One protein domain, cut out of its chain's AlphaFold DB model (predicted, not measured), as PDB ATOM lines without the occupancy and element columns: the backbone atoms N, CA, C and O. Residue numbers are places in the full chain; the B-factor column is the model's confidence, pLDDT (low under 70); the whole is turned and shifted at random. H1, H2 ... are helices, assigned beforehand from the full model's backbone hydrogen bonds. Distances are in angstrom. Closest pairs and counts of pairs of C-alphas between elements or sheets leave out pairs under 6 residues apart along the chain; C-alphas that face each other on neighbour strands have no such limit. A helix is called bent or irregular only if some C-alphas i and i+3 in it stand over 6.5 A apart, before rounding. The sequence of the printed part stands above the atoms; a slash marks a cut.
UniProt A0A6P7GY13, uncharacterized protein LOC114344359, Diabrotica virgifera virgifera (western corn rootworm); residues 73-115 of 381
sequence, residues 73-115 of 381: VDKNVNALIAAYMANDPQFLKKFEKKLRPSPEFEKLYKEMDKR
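What this domain is: This is residues 73 to 115 of the 381 residues of the protein "uncharacterized protein LOC114344359" of Diabrotica virgifera virgifera (western corn rootworm) (UniProt A0A6P7GY13). Three helices follow one another like the segments of a wide, open U, with no packed core: H1 is one arm, H2 and the short stretch after it make the base, and H3 is the other arm, slanting away at the far end. H1 and H2 meet in a corner near their joined ends, while H3 is apart from both. The printed part has 43 residues with three named helices, in the order H1, H2, H3 along the chain, and no named strand; the class is all helix. The whole is extended, with a radius of gyration of the C-alphas of 15.7 A, and flat, spanning 41 by 25 by 10 A.

How they stand to each other: The printed part begins with H1, residues 73 to 87, of which residues 73 to 83 stand free. A tight link of one residue, Asp 88, joins it to H2, residues 89 to 99. H1 and H2 are close but not clearly touching, with 2 pairs of C-alphas within 8 A. Their closest C-alphas are those of Met 85 and Leu 92, 6.4 A apart, and their centres are 16.2 A apart. Their lines stand at a steep tilt of 68 degrees, only just short of about perpendicular, and they run opposite ways. A tight link of three residues, 100 to 102, leads to H3, residues 103 to 115. H2 and H3 are apart, with no C-alpha of the one within 8 A of the other. H1 and H3 are apart by the same measure. In H1, H2 and H3, every O i to N i+4 pair is within hydrogen-bond range.

Where its parts are: H1 runs from Val 73, C-alpha at (69.515, 112.065, 104.587), to Asn 87, C-alpha at (87.250, 122.430, 108.263), and measures 20.9 A from first to last C-alpha. H2 runs from Pro 89 to Leu 99 and measures 15.2 A. H3 begins at Pro 103 and ends at Arg 115, C-alpha at (89.962, 108.807, 68.227), and measures 18.6 A. None of the three helices is bent.

The domain as a whole: The two C-alphas farthest apart are those of Asn 87 and Arg 115, at 42.4 A, and the first and last printed C-alphas, of Val 73 and Arg 115, are 41.8 A apart. Residues 96 to 115 stand free, of which 96 to 99 belong to H2 and 103 to 115 to H3. The printed part has no cut, and neither link is long. The mean pLDDT of the printed part is 84.2, and residues 73 to 74 are under 70.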
ATOM      1  N   VAL A  73      68.259 112.678 104.125       67.06
ATOM      2  CA  VAL A  73      69.515 112.065 104.587       67.06
ATOM      3  C   VAL A  73      70.660 112.406 103.633       67.06
ATOM      4  O   VAL A  73      71.667 112.924 104.095       67.06
ATOM      5  N   ASP A  74      70.484 112.250 102.321       66.38
ATOM      6  CA  ASP A  74      71.516 112.539 101.315       66.38
ATOM      7  C   ASP A  74      71.943 114.015 101.341       66.38
ATOM      8  O   ASP A  74      73.129 114.330 101.266       66.38
ATOM      9  N   LYS A  75      70.993 114.946 101.519       74.25
ATOM     10  CA  LYS A  75      71.303 116.379 101.678       74.25
ATOM     11  C   LYS A  75      72.065 116.664 102.969       74.25
ATOM     12  O   LYS A  75      73.027 117.428 102.934       74.25
ATOM     13  N   ASN A  76      71.683 116.034 104.078       79.12
ATOM     14  CA  ASN A  76      72.362 116.209 105.362       79.12
ATOM     15  C   ASN A  76      73.763 115.573 105.363       79.12
ATOM     16  O   ASN A  76      74.696 116.175 105.882       79.12
ATOM     17  N   VAL A  77      73.934 114.405 104.738       77.69
ATOM     18  CA  VAL A  77      75.233 113.736 104.561       77.69
ATOM     19  C   VAL A  77      76.139 114.564 103.650       77.69
ATOM     20  O   VAL A  77      77.278 114.825 104.020       77.69
ATOM     21  N   ASN A  78      75.637 115.070 102.520       78.56
ATOM     22  CA  ASN A  78      76.416 115.945 101.640       78.56
ATOM     23  C   ASN A  78      76.805 117.267 102.325       78.56
ATOM     24  O   ASN A  78      77.937 117.719 102.168       78.56
ATOM     25  N   ALA A  79      75.915 117.861 103.130       76.88
ATOM     26  CA  ALA A  79      76.233 119.048 103.926       76.88
ATOM     27  C   ALA A  79      77.274 118.758 105.024       76.88
ATOM     28  O   ALA A  79      78.179 119.564 105.234       76.88
ATOM     29  N   LEU A  80      77.196 117.597 105.684       78.06
ATOM     30  CA  LEU A  80      78.165 117.167 106.696       78.06
ATOM     31  C   LEU A  80      79.543 116.881 106.080       78.06
ATOM     32  O   LEU A  80      80.555 117.309 106.628       78.06
ATOM     33  N   ILE A  81      79.587 116.225 104.916       77.06
ATOM     34  CA  ILE A  81      80.819 115.998 104.145       77.06
ATOM     35  C   ILE A  81      81.422 117.337 103.702       77.06
ATOM     36  O   ILE A  81      82.622 117.540 103.865       77.06
ATOM     37  N   ALA A  82      80.607 118.273 103.205       78.38
ATOM     38  CA  ALA A  82      81.072 119.607 102.824       78.38
ATOM     39  C   ALA A  82      81.627 120.395 104.025       78.38
ATOM     40  O   ALA A  82      82.693 120.996 103.914       78.38
ATOM     41  N   ALA A  83      80.963 120.347 105.185       76.94
ATOM     42  CA  ALA A  83      81.451 120.971 106.417       76.94
ATOM     43  C   ALA A  83      82.760 120.331 106.911       76.94
ATOM     44  O   ALA A  83      83.680 121.038 107.321       76.94
ATOM     45  N   TYR A  84      82.884 119.004 106.823       79.44
ATOM     46  CA  TYR A  84      84.111 118.285 107.170       79.44
ATOM     47  C   TYR A  84      85.274 118.652 106.231       79.44
ATOM     48  O   TYR A  84      86.371 118.953 106.696       79.44
ATOM     49  N   MET A  85      85.023 118.724 104.918       80.50
ATOM     50  CA  MET A  85      86.010 119.159 103.920       80.50
ATOM     51  C   MET A  85      86.395 120.641 104.048       80.50
ATOM     52  O   MET A  85      87.534 120.992 103.751       80.50
ATOM     53  N   ALA A  86      85.482 121.506 104.499       82.88
ATOM     54  CA  ALA A  86      85.765 122.924 104.737       82.88
ATOM     55  C   ALA A  86      86.639 123.159 105.984       82.88
ATOM     56  O   ALA A  86      87.415 124.113 106.013       82.88
ATOM     57  N   ASN A  87      86.530 122.290 106.994       87.12
ATOM     58  CA  ASN A  87      87.250 122.430 108.263       87.12
ATOM     59  C   ASN A  87      88.678 121.845 108.246       87.12
ATOM     60  O   ASN A  87      89.484 122.238 109.089       87.12
ATOM     61  N   ASP A  88      89.024 120.961 107.300       90.25
ATOM     62  CA  ASP A  88      90.398 120.460 107.115       90.25
ATOM     63  C   ASP A  88      90.911 120.636 105.662       90.25
ATOM     64  O   ASP A  88      90.790 119.736 104.820       90.25
ATOM     65  N   PRO A  89      91.573 121.768 105.346       83.88
ATOM     66  CA  PRO A  89      92.181 121.984 104.031       83.88
ATOM     67  C   PRO A  89      93.409 121.090 103.745       83.88
ATOM     68  O   PRO A  89      93.856 121.025 102.595       83.88
ATOM     69  N   GLN A  90      93.974 120.391 104.740       85.19
ATOM     70  CA  GLN A  90      95.031 119.392 104.516       85.19
ATOM     71  C   GLN A  90      94.439 118.046 104.085       85.19
ATOM     72  O   GLN A  90      95.016 117.379 103.217       85.19
ATOM     73  N   PHE A  91      93.266 117.674 104.611       84.56
ATOM     74  CA  PHE A  91      92.495 116.532 104.112       84.56
ATOM     75  C   PHE A  91      92.215 116.683 102.615       84.56
ATOM     76  O   PHE A  91      92.497 115.753 101.857       84.56
ATOM     77  N   LEU A  92      91.773 117.867 102.171       80.00
ATOM     78  CA  LEU A  92      91.493 118.132 100.756       80.00
ATOM     79  C   LEU A  92      92.731 117.899  99.869       80.00
ATOM     80  O   LEU A  92      92.667 117.111  98.930       80.00
ATOM     81  N   LYS A  93      93.897 118.454 100.230       82.94
ATOM     82  CA  LYS A  93      95.167 118.230  99.500       82.94
ATOM     83  C   LYS A  93      95.587 116.754  99.462       82.94
ATOM     84  O   LYS A  93      96.115 116.272  98.456       82.94
ATOM     85  N   LYS A  94      95.368 116.015 100.556       83.38
ATOM     86  CA  LYS A  94      95.680 114.578 100.657       83.38
ATOM     87  C   LYS A  94      94.705 113.722  99.840       83.38
ATOM     88  O   LYS A  94      95.114 112.696  99.293       83.38
ATOM     89  N   PHE A  95      93.450 114.152  99.735       83.12
ATOM     90  CA  PHE A  95      92.393 113.511  98.957       83.12
ATOM     91  C   PHE A  95      92.558 113.780  97.454       83.12
ATOM     92  O   PHE A  95      92.599 112.828  96.680       83.12
ATOM     93  N   GLU A  96      92.808 115.025  97.042       80.50
ATOM     94  CA  GLU A  96      93.162 115.390  95.660       80.50
ATOM     95  C   GLU A  96      94.381 114.608  95.157       80.50
ATOM     96  O   GLU A  96      94.360 114.073  94.050       80.50
ATOM     97  N   LYS A  97      95.431 114.462  95.979       84.75
ATOM     98  CA  LYS A  97      96.616 113.665  95.616       84.75
ATOM     99  C   LYS A  97      96.293 112.177  95.392       84.75
ATOM    100  O   LYS A  97      96.992 111.541  94.610       84.75
ATOM    101  N   LYS A  98      95.254 111.636  96.043       83.69
ATOM    102  CA  LYS A  98      94.755 110.262  95.832       83.69
ATOM    103  C   LYS A  98      93.748 110.146  94.681       83.69
ATOM    104  O   LYS A  98      93.664 109.078  94.086       83.69
ATOM    105  N   LEU A  99      92.997 111.207  94.382       80.00
ATOM    106  CA  LEU A  99      92.024 111.257  93.286       80.00
ATOM    107  C   LEU A  99      92.618 111.674  91.937       80.00
ATOM    108  O   LEU A  99      91.913 111.600  90.931       80.00
ATOM    109  N   ARG A 100      93.894 112.084  91.874       86.12
ATOM    110  CA  ARG A 100      94.582 112.225  90.584       86.12
ATOM    111  C   ARG A 100      94.458 110.901  89.820       86.12
ATOM    112  O   ARG A 100      94.892 109.877  90.351       86.12
ATOM    113  N   PRO A 101      93.875 110.898  88.606       82.25
ATOM    114  CA  PRO A 101      93.741 109.677  87.829       82.25
ATOM    115  C   PRO A 101      95.123 109.062  87.598       82.25
ATOM    116  O   PRO A 101      96.106 109.783  87.413       82.25
ATOM    117  N   SER A 102      95.198 107.727  87.608       90.44
ATOM    118  CA  SER A 102      96.435 107.009  87.276       90.44
ATOM    119  C   SER A 102      97.002 107.535  85.945       90.44
ATOM    120  O   SER A 102      96.213 107.775  85.023       90.44
ATOM    121  N   PRO A 103      98.335 107.655  85.781       91.38
ATOM    122  CA  PRO A 103      98.947 108.024  84.501       91.38
ATOM    123  C   PRO A 103      98.482 107.154  83.318       91.38
ATOM    124  O   PRO A 103      98.510 107.590  82.169       91.38
ATOM    125  N   GLU A 104      98.026 105.929  83.582       89.00
ATOM    126  CA  GLU A 104      97.419 105.034  82.590       89.00
ATOM    127  C   GLU A 104      96.025 105.496  82.145       89.00
ATOM    128  O   GLU A 104      95.706 105.454  80.958       89.00
ATOM    129  N   PHE A 105      95.214 106.003  83.074       91.06
ATOM    130  CA  PHE A 105      93.894 106.557  82.777       91.06
ATOM    131  C   PHE A 105      94.011 107.870  81.991       91.06
ATOM    132  O   PHE A 105      93.240 108.109  81.065       91.06
ATOM    133  N   GLU A 106      95.028 108.689  82.280       93.06
ATOM    134  CA  GLU A 106      95.314 109.900  81.500       93.06
ATOM    135  C   GLU A 106      95.770 109.572  80.062       93.06
ATOM    136  O   GLU A 106      95.369 110.251  79.112       93.06
ATOM    137  N   LYS A 107      96.550 108.494  79.869       94.06
ATOM    138  CA  LYS A 107      96.872 107.962  78.530       94.06
ATOM    139  C   LYS A 107      95.616 107.486  77.797       94.06
ATOM    140  O   LYS A 107      95.438 107.834  76.632       94.06
ATOM    141  N   LEU A 108      94.742 106.733  78.473       93.56
ATOM    142  CA  LEU A 108      93.491 106.231  77.896       93.56
ATOM    143  C   LEU A 108      92.561 107.376  77.469       93.56
ATOM    144  O   LEU A 108      92.007 107.336  76.373       93.56
ATOM    145  N   TYR A 109      92.443 108.422  78.292       91.88
ATOM    146  CA  TYR A 109      91.631 109.597  77.980       91.88
ATOM    147  C   TYR A 109      92.161 110.342  76.745       91.88
ATOM    148  O   TYR A 109      91.401 110.622  75.819       91.88
ATOM    149  N   LYS A 110      93.480 110.580  76.669       94.75
ATOM    150  CA  LYS A 110      94.124 111.201  75.495       94.75
ATOM    151  C   LYS A 110      93.984 110.357  74.225       94.75
ATOM    152  O   LYS A 110      93.886 110.910  73.135       94.75
ATOM    153  N   GLU A 111      93.967 109.032  74.344       94.06
ATOM    154  CA  GLU A 111      93.750 108.118  73.216       94.06
ATOM    155  C   GLU A 111      92.286 108.113  72.741       94.06
ATOM    156  O   GLU A 111      92.028 108.127  71.537       94.06
ATOM    157  N   MET A 112      91.316 108.166  73.661       91.50
ATOM    158  CA  MET A 112      89.900 108.344  73.313       91.50
ATOM    159  C   MET A 112      89.652 109.676  72.600       91.50
ATOM    160  O   MET A 112      88.963 109.701  71.580       91.50
ATOM    161  N   ASP A 113      90.244 110.762  73.096       93.56
ATOM    162  CA  ASP A 113      90.082 112.104  72.532       93.56
ATOM    163  C   ASP A 113      90.721 112.212  71.132       93.56
ATOM    164  O   ASP A 113      90.116 112.727  70.190       93.56
ATOM    165  N   LYS A 114      91.892 111.590  70.920       93.75
ATOM    166  CA  LYS A 114      92.473 111.418  69.574       93.75
ATOM    167  C   LYS A 114      91.535 110.677  68.619       93.75
ATOM    168  O   LYS A 114      91.387 111.099  67.476       93.75
ATOM    169  N   ARG A 115      90.894 109.590  69.064       89.44
ATOM    170  CA  ARG A 115      89.962 108.807  68.227       89.44
ATOM    171  C   ARG A 115      88.682 109.572  67.907       89.44
ATOM    172  O   ARG A 115      88.206 109.486  66.778       89.44
TER     173      ARG A 115